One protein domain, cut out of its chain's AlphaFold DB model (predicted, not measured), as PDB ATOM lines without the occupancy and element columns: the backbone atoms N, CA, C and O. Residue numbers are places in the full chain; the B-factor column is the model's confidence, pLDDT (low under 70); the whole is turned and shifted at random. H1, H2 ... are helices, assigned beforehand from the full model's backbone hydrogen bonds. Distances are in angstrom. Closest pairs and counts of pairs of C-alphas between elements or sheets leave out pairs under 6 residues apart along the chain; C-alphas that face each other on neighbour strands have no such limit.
ATOM      1  N   LEU A  25       9.714 -21.387  19.138       96.88
ATOM      2  CA  LEU A  25       8.503 -20.563  19.102       96.88
ATOM      3  C   LEU A  25       8.250 -19.955  17.713       96.88
ATOM      4  O   LEU A  25       7.112 -19.962  17.229       96.88
ATOM      5  N   TRP A  26       9.299 -19.476  17.036       97.62
ATOM      6  CA  TRP A  26       9.189 -18.991  15.657       97.62
ATOM      7  C   TRP A  26       8.701 -20.090  14.707       97.62
ATOM      8  O   TRP A  26       7.755 -19.874  13.945       97.62
ATOM      9  N   ASN A  27       9.294 -21.281  14.783       97.31
ATOM     10  CA  ASN A  27       8.896 -22.421  13.964       97.31
ATOM     11  C   ASN A  27       7.443 -22.826  14.230       97.31
ATOM     12  O   ASN A  27       6.731 -23.182  13.291       97.31
ATOM     13  N   THR A  28       6.962 -22.747  15.473       97.06
ATOM     14  CA  THR A  28       5.547 -22.992  15.792       97.06
ATOM     15  C   THR A  28       4.632 -21.983  15.092       97.06
ATOM     16  O   THR A  28       3.650 -22.388  14.462       97.06
ATOM     17  N   ALA A  29       4.966 -20.690  15.127       97.50
ATOM     18  CA  ALA A  29       4.207 -19.656  14.421       97.50
ATOM     19  C   ALA A  29       4.216 -19.872  12.895       97.50
ATOM     20  O   ALA A  29       3.159 -19.857  12.260       97.50
ATOM     21  N   GLU A  30       5.388 -20.126  12.309       97.31
ATOM     22  CA  GLU A  30       5.562 -20.332  10.868       97.31
ATOM     23  C   GLU A  30       4.830 -21.592  10.376       97.31
ATOM     24  O   GLU A  30       4.074 -21.554   9.401       97.31
ATOM     25  N   ILE A  39       1.390 -16.434   4.497       96.62
ATOM     26  CA  ILE A  39       2.748 -15.931   4.747       96.62
ATOM     27  C   ILE A  39       2.697 -14.718   5.676       96.62
ATOM     28  O   ILE A  39       1.694 -14.006   5.697       96.62
ATOM     29  N   PHE A  40       3.770 -14.463   6.421       97.19
ATOM     30  CA  PHE A  40       3.964 -13.169   7.072       97.19
ATOM     31  C   PHE A  40       4.474 -12.152   6.049       97.19
ATOM     32  O   PHE A  40       5.375 -12.457   5.265       97.19
ATOM     33  N   SER A  41       3.942 -10.933   6.091       97.19
ATOM     34  CA  SER A  41       4.634  -9.789   5.505       97.19
ATOM     35  C   SER A  41       5.937  -9.533   6.268       97.19
ATOM     36  O   SER A  41       6.064  -9.909   7.435       97.19
ATOM     37  N   SER A  42       6.910  -8.863   5.647       95.50
ATOM     38  CA  SER A  42       8.194  -8.574   6.308       95.50
ATOM     39  C   SER A  42       8.031  -7.769   7.603       95.50
ATOM     40  O   SER A  42       8.716  -8.038   8.588       95.50
ATOM     41  N   ASP A  43       7.095  -6.817   7.623       95.94
ATOM     42  CA  ASP A  43       6.813  -6.015   8.817       95.94
ATOM     43  C   ASP A  43       6.122  -6.856   9.900       95.94
ATOM     44  O   ASP A  43       6.440  -6.738  11.083       95.94
ATOM     45  N   CYS A  44       5.213  -7.751   9.506       96.94
ATOM     46  CA  CYS A  44       4.545  -8.644  10.444       96.94
ATOM     47  C   CYS A  44       5.503  -9.686  11.037       96.94
ATOM     48  O   CYS A  44       5.422  -9.977  12.228       96.94
ATOM     49  N   GLU A  45       6.431 -10.224  10.243       97.31
ATOM     50  CA  GLU A  45       7.485 -11.115  10.737       97.31
ATOM     51  C   GLU A  45       8.308 -10.423  11.832       97.31
ATOM     52  O   GLU A  45       8.531 -11.002  12.896       97.31
ATOM     53  N   PHE A  46       8.711  -9.169  11.608       96.31
ATOM     54  CA  PHE A  46       9.442  -8.398  12.612       96.31
ATOM     55  C   PHE A  46       8.639  -8.232  13.912       96.31
ATOM     56  O   PHE A  46       9.197  -8.397  15.002       96.31
ATOM     57  N   LEU A  47       7.337  -7.946  13.813       96.50
ATOM     58  CA  LEU A  47       6.457  -7.822  14.980       96.50
ATOM     59  C   LEU A  47       6.335  -9.142  15.746       96.50
ATOM     60  O   LEU A  47       6.485  -9.147  16.964       96.50
ATOM     61  N   ILE A  48       6.149 -10.269  15.055       96.62
ATOM     62  CA  ILE A  48       6.058 -11.592  15.691       96.62
ATOM     63  C   ILE A  48       7.365 -11.972  16.376       96.62
ATOM     64  O   ILE A  48       7.347 -12.418  17.521       96.62
ATOM     65  N   ARG A  49       8.510 -11.756  15.722       96.19
ATOM     66  CA  ARG A  49       9.819 -12.011  16.339       96.19
ATOM     67  C   ARG A  49      10.037 -11.145  17.577       96.19
ATOM     68  O   ARG A  49      10.523 -11.647  18.585       96.19
ATOM     69  N   SER A  50       9.638  -9.875  17.522       95.06
ATOM     70  CA  SER A  50       9.723  -8.962  18.669       95.06
ATOM     71  C   SER A  50       8.812  -9.410  19.815       95.06
ATOM     72  O   SER A  50       9.237  -9.422  20.966       95.06
ATOM     73  N   PHE A  51       7.593  -9.844  19.495       94.81
ATOM     74  CA  PHE A  51       6.623 -10.368  20.452       94.81
ATOM     75  C   PHE A  51       7.120 -11.647  21.139       94.81
ATOM     76  O   PHE A  51       7.027 -11.772  22.359       94.81
ATOM     77  N   ILE A  52       7.719 -12.568  20.375       95.88
ATOM     78  CA  ILE A  52       8.361 -13.779  20.904       95.88
ATOM     79  C   ILE A  52       9.518 -13.408  21.834       95.88
ATOM     80  O   ILE A  52       9.566 -13.881  22.966       95.88
ATOM     81  N   HIS A  53      10.420 -12.533  21.383       94.38
ATOM     82  CA  HIS A  53      11.570 -12.091  22.172       94.38
ATOM     83  C   HIS A  53      11.141 -11.440  23.495       94.38
ATOM     84  O   HIS A  53      11.737 -11.694  24.542       94.38
ATOM     85  N   GLU A  54      10.096 -10.607  23.479       93.38
ATOM     86  CA  GLU A  54       9.547 -10.012  24.698       93.38
ATOM     87  C   GLU A  54       8.936 -11.067  25.632       93.38
ATOM     88  O   GLU A  54       9.164 -11.012  26.842       93.38
ATOM     89  N   GLY A  55       8.209 -12.047  25.087       94.19
ATOM     90  CA  GLY A  55       7.679 -13.172  25.857       94.19
ATOM     91  C   GLY A  55       8.783 -13.971  26.555       94.19
ATOM     92  O   GLY A  55       8.702 -14.198  27.760       94.19
ATOM     93  N   ILE A  56       9.853 -14.314  25.833       93.81
ATOM     94  CA  ILE A  56      11.025 -15.016  26.386       93.81
ATOM     95  C   ILE A  56      11.712 -14.168  27.453       93.81
ATOM     96  O   ILE A  56      11.983 -14.665  28.540       93.81
ATOM     97  N   SER A  57      11.915 -12.871  27.199       92.31
ATOM     98  CA  SER A  57      12.520 -11.956  28.179       92.31
ATOM     99  C   SER A  57      11.729 -11.908  29.494       92.31
ATOM    100  O   SER A  57      12.306 -11.749  30.568       92.31
ATOM    101  N   ARG A  58      10.396 -12.037  29.431       92.19
ATOM    102  CA  ARG A  58       9.539 -12.115  30.624       92.19
ATOM    103  C   ARG A  58       9.670 -13.464  31.325       92.19
ATOM    104  O   ARG A  58       9.772 -13.485  32.545       92.19
ATOM    105  N   MET A  59       9.699 -14.562  30.572       93.81
ATOM    106  CA  MET A  59       9.921 -15.898  31.134       93.81
ATOM    107  C   MET A  59      11.281 -16.007  31.831       93.81
ATOM    108  O   MET A  59      11.349 -16.588  32.908       93.81
ATOM    109  N   ASP A  60      12.330 -15.415  31.257       91.69
ATOM    110  CA  ASP A  60      13.668 -15.335  31.853       91.69
ATOM    111  C   ASP A  60      13.645 -14.558  33.176       91.69
ATOM    112  O   ASP A  60      14.089 -15.040  34.215       91.69
ATOM    113  N   ALA A  61      13.012 -13.379  33.178       90.44
ATOM    114  CA  ALA A  61      12.864 -12.561  34.382       90.44
ATOM    115  C   ALA A  61      12.049 -13.246  35.499       90.44
ATOM    116  O   ALA A  61      12.201 -12.896  36.673       90.44
ATOM    117  N   GLU A  62      11.181 -14.192  35.138       92.44
ATOM    118  CA  GLU A  62      10.366 -14.999  36.049       92.44
ATOM    119  C   GLU A  62      10.990 -16.378  36.359       92.44
ATOM    120  O   GLU A  62      10.365 -17.163  37.072       92.44
ATOM    121  N   ASP A  63      12.209 -16.665  35.879       89.81
ATOM    122  CA  ASP A  63      12.932 -17.941  36.061       89.81
ATOM    123  C   ASP A  63      12.123 -19.168  35.585       89.81
ATOM    124  O   ASP A  63      12.093 -20.228  36.209       89.81
ATOM    125  N   CYS A  64      11.398 -18.999  34.475       91.50
ATOM    126  CA  CYS A  64      10.456 -19.982  33.931       91.50
ATOM    127  C   CYS A  64      10.975 -20.711  32.681       91.50
ATOM    128  O   CYS A  64      10.303 -21.614  32.192       91.50
ATOM    129  N   LEU A  65      12.146 -20.342  32.146       88.00
ATOM    130  CA  LEU A  65      12.708 -20.960  30.932       88.00
ATOM    131  C   LEU A  65      13.153 -22.414  31.129       88.00
ATOM    132  O   LEU A  65      13.178 -23.183  30.175       88.00
ATOM    133  N   SER A  66      13.477 -22.797  32.366       87.50
ATOM    134  CA  SER A  66      13.845 -24.173  32.718       87.50
ATOM    135  C   SER A  66      12.644 -25.054  33.100       87.50
ATOM    136  O   SER A  66      12.816 -26.246  33.357       87.50
ATOM    137  N   ASP A  67      11.431 -24.487  33.155       90.81
ATOM    138  CA  ASP A  67      10.202 -25.214  33.470       90.81
ATOM    139  C   ASP A  67       9.473 -25.618  32.184       90.81
ATOM    140  O   ASP A  67       8.832 -24.796  31.527       90.81
ATOM    141  N   ASP A  68       9.520 -26.911  31.856       92.31
ATOM    142  CA  ASP A  68       8.883 -27.474  30.659       92.31
ATOM    143  C   ASP A  68       7.406 -27.061  30.538       92.31
ATOM    144  O   ASP A  68       6.934 -26.729  29.451       92.31
ATOM    145  N   MET A  69       6.668 -27.021  31.656       94.50
ATOM    146  CA  MET A  69       5.248 -26.654  31.654       94.50
ATOM    147  C   MET A  69       5.031 -25.182  31.275       94.50
ATOM    148  O   MET A  69       4.076 -24.856  30.565       94.50
ATOM    149  N   SER A  70       5.909 -24.292  31.730       93.88
ATOM    150  CA  SER A  70       5.923 -22.877  31.359       93.88
ATOM    151  C   SER A  70       6.261 -22.684  29.880       93.88
ATOM    152  O   SER A  70       5.591 -21.904  29.198       93.88
ATOM    153  N   CYS A  71       7.228 -23.440  29.357       93.75
ATOM    154  CA  CYS A  71       7.586 -23.435  27.938       93.75
ATOM    155  C   CYS A  71       6.446 -23.948  27.043       93.75
ATOM    156  O   CYS A  71       6.087 -23.286  26.067       93.75
ATOM    157  N   GLU A  72       5.807 -25.063  27.410       95.62
ATOM    158  CA  GLU A  72       4.626 -25.595  26.714       95.62
ATOM    159  C   GLU A  72       3.453 -24.600  26.738       95.62
ATOM    160  O   GLU A  72       2.755 -24.416  25.735       95.62
ATOM    161  N   LEU A  73       3.232 -23.927  27.873       95.50
ATOM    162  CA  LEU A  73       2.178 -22.923  28.004       95.50
ATOM    163  C   LEU A  73       2.452 -21.699  27.121       95.50
ATOM    164  O   LEU A  73       1.531 -21.204  26.466       95.50
ATOM    165  N   ALA A  74       3.699 -21.227  27.071       96.06
ATOM    166  CA  ALA A  74       4.100 -20.151  26.173       96.06
ATOM    167  C   ALA A  74       3.890 -20.548  24.705       96.06
ATOM    168  O   ALA A  74       3.253 -19.809  23.957       96.06
ATOM    169  N   GLU A  75       4.311 -21.742  24.293       96.81
ATOM    170  CA  GLU A  75       4.067 -22.226  22.930       96.81
ATOM    171  C   GLU A  75       2.567 -22.257  22.587       96.81
ATOM    172  O   GLU A  75       2.144 -21.732  21.551       96.81
ATOM    173  N   ALA A  76       1.739 -22.813  23.475       96.50
ATOM    174  CA  ALA A  76       0.295 -22.878  23.277       96.50
ATOM    175  C   ALA A  76      -0.331 -21.480  23.147       96.50
ATOM    176  O   ALA A  76      -1.179 -21.251  22.280       96.50
ATOM    177  N   ASN A  77       0.099 -20.525  23.973       96.44
ATOM    178  CA  ASN A  77      -0.428 -19.163  23.943       96.44
ATOM    179  C   ASN A  77       0.014 -18.401  22.689       96.44
ATOM    180  O   ASN A  77      -0.801 -17.681  22.103       96.44
ATOM    181  N   LEU A  78       1.238 -18.626  22.200       97.38
ATOM    182  CA  LEU A  78       1.683 -18.110  20.904       97.38
ATOM    183  C   LEU A  78       0.835 -18.686  19.763       97.38
ATOM    184  O   LEU A  78       0.363 -17.942  18.902       97.38
ATOM    185  N   ALA A  79       0.579 -19.996  19.773       96.75
ATOM    186  CA  ALA A  79      -0.256 -20.639  18.763       96.75
ATOM    187  C   ALA A  79      -1.691 -20.083  18.759       96.75
ATOM    188  O   ALA A  79      -2.275 -19.884  17.690       96.75
ATOM    189  N   VAL A  80      -2.261 -19.774  19.930       96.06
ATOM    190  CA  VAL A  80      -3.567 -19.099  20.037       96.06
ATOM    191  C   VAL A  80      -3.509 -17.698  19.429       96.06
ATOM    192  O   VAL A  80      -4.402 -17.340  18.659       96.06
ATOM    193  N   PHE A  81      -2.471 -16.916  19.734       96.88
ATOM    194  CA  PHE A  81      -2.288 -15.579  19.168       96.88
ATOM    195  C   PHE A  81      -2.232 -15.612  17.635       96.88
ATOM    196  O   PHE A  81      -3.035 -14.960  16.964       96.88
ATOM    197  N   VAL A  82      -1.358 -16.448  17.074       97.19
ATOM    198  CA  VAL A  82      -1.189 -16.582  15.621       97.19
ATOM    199  C   VAL A  82      -2.457 -17.143  14.967       97.19
ATOM    200  O   VAL A  82      -2.865 -16.674  13.906       97.19
ATOM    201  N   SER A  83      -3.168 -18.068  15.622       96.69
ATOM    202  CA  SER A  83      -4.477 -18.540  15.142       96.69
ATOM    203  C   SER A  83      -5.499 -17.403  15.033       96.69
ATOM    204  O   SER A  83      -6.285 -17.373  14.086       96.69
ATOM    205  N   ARG A  84      -5.496 -16.440  15.968       96.06
ATOM    206  CA  ARG A  84      -6.360 -15.250  15.871       96.06
ATOM    207  C   ARG A  84      -5.992 -14.398  14.659       96.06
ATOM    208  O   ARG A  84      -6.904 -13.972  13.953       96.06
ATOM    209  N   MET A  85      -4.703 -14.202  14.383       97.50
ATOM    210  CA  MET A  85      -4.252 -13.479  13.185       97.50
ATOM    211  C   MET A  85      -4.721 -14.163  11.901       97.50
ATOM    212  O   MET A  85      -5.288 -13.502  11.035       97.50
ATOM    213  N   VAL A  86      -4.576 -15.490  11.813       97.56
ATOM    214  CA  VAL A  86      -5.082 -16.293  10.687       97.56
ATOM    215  C   VAL A  86      -6.581 -16.074  10.492       97.56
ATOM    216  O   VAL A  86      -7.025 -15.809   9.378       97.56
ATOM    217  N   ILE A  87      -7.379 -16.140  11.562       96.69
ATOM    218  CA  ILE A  87      -8.831 -15.913  11.486       96.69
ATOM    219  C   ILE A  87      -9.142 -14.505  10.963       96.69
ATOM    220  O   ILE A  87     -10.007 -14.357  10.101       96.69
ATOM    221  N   ILE A  88      -8.437 -13.481  11.449       96.69
ATOM    222  CA  ILE A  88      -8.634 -12.090  11.019       96.69
ATOM    223  C   ILE A  88      -8.293 -11.927   9.535       96.69
ATOM    224  O   ILE A  88      -9.099 -11.371   8.790       96.69
ATOM    225  N   ALA A  89      -7.162 -12.470   9.082       96.62
ATOM    226  CA  ALA A  89      -6.769 -12.432   7.676       96.62
ATOM    227  C   ALA A  89      -7.784 -13.152   6.775       96.62
ATOM    228  O   ALA A  89      -8.183 -12.615   5.743       96.62
ATOM    229  N   LEU A  90      -8.290 -14.319   7.200       95.81
ATOM    230  CA  LEU A  90      -9.363 -15.025   6.487       95.81
ATOM    231  C   LEU A  90     -10.648 -14.190   6.401       95.81
ATOM    232  O   LEU A  90     -11.311 -14.199   5.367       95.81
ATOM    233  N   MET A  91     -11.007 -13.456   7.459       96.12
ATOM    234  CA  MET A  91     -12.167 -12.553   7.449       96.12
ATOM    235  C   MET A  91     -11.987 -11.356   6.505       96.12
ATOM    236  O   MET A  91     -12.982 -10.787   6.054       96.12
ATOM    237  N   GLN A  92     -10.743 -10.984   6.210       95.00
ATOM    238  CA  GLN A  92     -10.371  -9.905   5.293       95.00
ATOM    239  C   GLN A  92     -10.110 -10.396   3.855       95.00
ATOM    240  O   GLN A  92      -9.774  -9.583   2.998       95.00
ATOM    241  N   ASP A  93     -10.277 -11.698   3.583       94.12
ATOM    242  CA  ASP A  93      -9.915 -12.353   2.313       94.12
ATOM    243  C   ASP A  93      -8.428 -12.168   1.934       94.12
ATOM    244  O   ASP A  93      -8.058 -12.108   0.760       94.12
ATOM    245  N   SER A  94      -7.556 -12.084   2.946       94.00
ATOM    246  CA  SER A  94      -6.105 -11.987   2.782       94.00
ATOM    247  C   SER A  94      -5.431 -13.357   2.901       94.00
ATOM    248  O   SER A  94      -5.840 -14.230   3.672       94.00
ATOM    249  N   ARG A  95      -4.354 -13.543   2.131       94.00
ATOM    250  CA  ARG A  95      -3.427 -14.688   2.226       94.00
ATOM    251  C   ARG A  95      -2.105 -14.323   2.899       94.00
ATOM    252  O   ARG A  95      -1.211 -15.158   2.990       94.00
ATOM    253  N   GLU A  96      -1.997 -13.091   3.364       96.44
ATOM    254  CA  GLU A  96      -0.825 -12.541   4.021       96.44
ATOM    255  C   GLU A  96      -1.239 -12.004   5.393       96.44
ATOM    256  O   GLU A  96      -2.279 -11.354   5.529       96.44
ATOM    257  N   LEU A  97      -0.440 -12.319   6.408       97.38
ATOM    258  CA  LEU A  97      -0.531 -11.714   7.727       97.38
ATOM    259  C   LEU A  97       0.320 -10.449   7.719       97.38
ATOM    260  O   LEU A  97       1.536 -10.517   7.545       97.38
ATOM    261  N   ASP A  98      -0.330  -9.306   7.879       97.12
ATOM    262  CA  ASP A  98       0.294  -7.990   7.890       97.12
ATOM    263  C   ASP A  98       0.212  -7.333   9.279       97.12
ATOM    264  O   ASP A  98      -0.282  -7.909  10.255       97.12
ATOM    265  N   THR A  99       0.697  -6.096   9.374       96.19
ATOM    266  CA  THR A  99       0.664  -5.314  10.613       96.19
ATOM    267  C   THR A  99      -0.753  -5.118  11.151       96.19
ATOM    268  O   THR A  99      -0.943  -5.107  12.365       96.19
ATOM    269  N   ASP A 100      -1.757  -5.000  10.280       95.75
ATOM    270  CA  ASP A 100      -3.143  -4.790  10.700       95.75
ATOM    271  C   ASP A 100      -3.701  -6.062  11.341       95.75
ATOM    272  O   ASP A 100      -4.374  -5.991  12.373       95.75
ATOM    273  N   THR A 101      -3.372  -7.236  10.791       96.19
ATOM    274  CA  THR A 101      -3.736  -8.520  11.409       96.19
ATOM    275  C   THR A 101      -3.077  -8.706  12.775       96.19
ATOM    276  O   THR A 101      -3.740  -9.188  13.698       96.19
ATOM    277  N   PHE A 102      -1.819  -8.274  12.933       96.56
ATOM    278  CA  PHE A 102      -1.100  -8.319  14.208       96.56
ATOM    279  C   PHE A 102      -1.800  -7.459  15.260       96.56
ATOM    280  O   PHE A 102      -2.242  -7.989  16.277       96.56
ATOM    281  N   TYR A 103      -1.988  -6.162  15.000       95.25
ATOM    282  CA  TYR A 103      -2.589  -5.253  15.983       95.25
ATOM    283  C   TYR A 103      -4.054  -5.594  16.279       95.25
ATOM    284  O   TYR A 103      -4.523  -5.440  17.409       95.25
ATOM    285  N   ALA A 104      -4.794  -6.107  15.292       94.81
ATOM    286  CA  ALA A 104      -6.150  -6.591  15.516       94.81
ATOM    287  C   ALA A 104      -6.185  -7.847  16.407       94.81
ATOM    288  O   ALA A 104      -7.103  -7.989  17.220       94.81
ATOM    289  N   ALA A 105      -5.205  -8.748  16.283       93.75
ATOM    290  CA  ALA A 105      -5.080  -9.918  17.149       93.75
ATOM    291  C   ALA A 105      -4.583  -9.548  18.552       93.75
ATOM    292  O   ALA A 105      -5.107 -10.073  19.534       93.75
ATOM    293  N   GLU A 106      -3.617  -8.633  18.640       92.12
ATOM    294  CA  GLU A 106      -3.050  -8.095  19.880       92.12
ATOM    295  C   GLU A 106      -4.093  -7.344  20.700       92.12
ATOM    296  O   GLU A 106      -4.112  -7.449  21.926       92.12
ATOM    297  N   SER A 107      -5.039  -6.673  20.039       89.56
ATOM    298  CA  SER A 107      -6.134  -6.006  20.727       89.56
ATOM    299  C   SER A 107      -6.913  -6.982  21.620       89.56
ATOM    300  O   SER A 107      -7.554  -7.947  21.174       89.56
ATOM    301  N   GLY A 108      -6.834  -6.735  22.929       79.31
ATOM    302  CA  GLY A 108      -7.460  -7.564  23.959       79.31
ATOM    303  C   GLY A 108      -6.795  -8.927  24.177       79.31
ATOM    304  O   GLY A 108      -7.362  -9.755  24.890       79.31
ATOM    305  N   PHE A 109      -5.626  -9.182  23.582       86.44
ATOM    306  CA  PHE A 109      -4.797 -10.335  23.908       86.44
ATOM    307  C   PHE A 109      -3.879  -9.996  25.080       86.44
ATOM    308  O   PHE A 109      -2.955  -9.200  24.967       86.44
ATOM    309  N   ALA A 110      -4.149 -10.600  26.228       82.50
ATOM    310  CA  ALA A 110      -3.353 -10.422  27.431       82.50
ATOM    311  C   ALA A 110      -3.150 -11.793  28.075       82.50
ATOM    312  O   ALA A 110      -3.785 -12.113  29.081       82.50
ATOM    313  N   VAL A 111      -2.338 -12.632  27.430       87.50
ATOM    314  CA  VAL A 111      -2.111 -14.010  27.865       87.50
ATOM    315  C   VAL A 111      -0.622 -14.227  28.057       87.50
ATOM    316  O   VAL A 111       0.146 -14.132  27.112       87.50
ATOM    317  N   TRP A 112      -0.227 -14.558  29.282       88.25
ATOM    318  CA  TRP A 112       1.162 -14.850  29.626       88.25
ATOM    319  C   TRP A 112       1.829 -15.826  28.627       88.25
ATOM    320  O   TRP A 112       1.183 -16.792  28.223       88.25
ATOM    321  N   PRO A 113       3.098 -15.628  28.230       88.94
ATOM    322  CA  PRO A 113       3.964 -14.493  28.551       88.94
ATOM    323  C   PRO A 113       3.746 -13.278  27.626       88.94
ATOM    324  O   PRO A 113       4.414 -12.259  27.794       88.94
ATOM    325  N   PHE A 114       2.810 -13.349  26.676       86.81
ATOM    326  CA  PHE A 114       2.618 -12.335  25.643       86.81
ATOM    327  C   PHE A 114       1.395 -11.438  25.887       86.81
ATOM    328  O   PHE A 114       0.232 -11.801  25.683       86.81
ATOM    329  N   TYR A 115       1.665 -10.210  26.305       76.75
ATOM    330  CA  TYR A 115       0.635  -9.227  26.606       76.75
ATOM    331  C   TYR A 115       0.694  -8.104  25.582       76.75
ATOM    332  O   TYR A 115       1.764  -7.534  25.388       76.75
ATOM    333  N   GLY A 116      -0.444  -7.778  24.969       60.09
ATOM    334  CA  GLY A 116      -0.564  -6.583  24.141       60.09
ATOM    335  C   GLY A 116      -0.355  -5.319  24.975       60.09
ATOM    336  O   GLY A 116      -0.898  -5.216  26.082       60.09
TER     337      GLY A 116
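This is residues 25 to 30 and 39 to 116 of the 117 residues of an uncharacterized protein of Candidatus Poribacteria bacterium (UniProt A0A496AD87). Two long helices, H2 and H3, run side by side in opposite ways and make the length of the domain, with the short helices H1 and H4 on opposite sides of this pair. H1 packs on H3, H4 packs on both long helices, and the tail after H4, residues 107 to 116, folds back on itself. The 84 printed residues hold four named helices, in the order H1, H2, H3, H4, and no named strand; the class is all helix. The whole is compact, with a radius of gyration of the C-alphas of 12.7 A, but elongated in outline, spanning 40 by 21 by 19 A.

H1, residues 25 to 30, begins at C-alpha 25 (8.503, -20.563, 19.102) and is 8.7 A long. H2, residues 42 to 61, is 28.7 A long. H3, residues 68 to 91, is 34.7 A long and ends at C-alpha 91 (-12.167, -12.553, 7.449). H4, residues 99 to 106, is 10.4 A long and ends at C-alpha 106 (-3.050, -8.095, 19.880).

H1 touches residues 75 to 82 of H3, the closest C-alphas being those of Leu 25 and Glu 75, 6.1 A apart, at a shallow tilt of 24 degrees, the same way. H1 and H2 only just touch, with 3 pairs of C-alphas within 8 A; Leu 25 and Ile 52 have the closest, 7.0 A apart. H2 and H3 are close but not clearly touching, at a shallow tilt of 25 degrees, opposite ways. H4 touches residues 81 to 89 of H3 at a steep tilt of 53 degrees, with the closest C-alphas, of Met 85 and Thr 101, 5.3 A apart. H4 also touches residues 43 to 47 of H2, closest at the C-alphas of Cys 44 and Thr 99, 5.1 A apart. H1 and H4 are apart. In H1, H2, H3 and H4 every O i to N i+4 pair is within hydrogen-bond range.

The C-alphas farthest apart, of Asp 63 and Asp 93, are 41.1 A from each other. Residues 31 to 38 are not printed, and C-alphas 30 and 39 are 8.0 A apart across this cut. The links H2 to H3 and H3 to H4 are short. Residue 116 has pLDDT under 70.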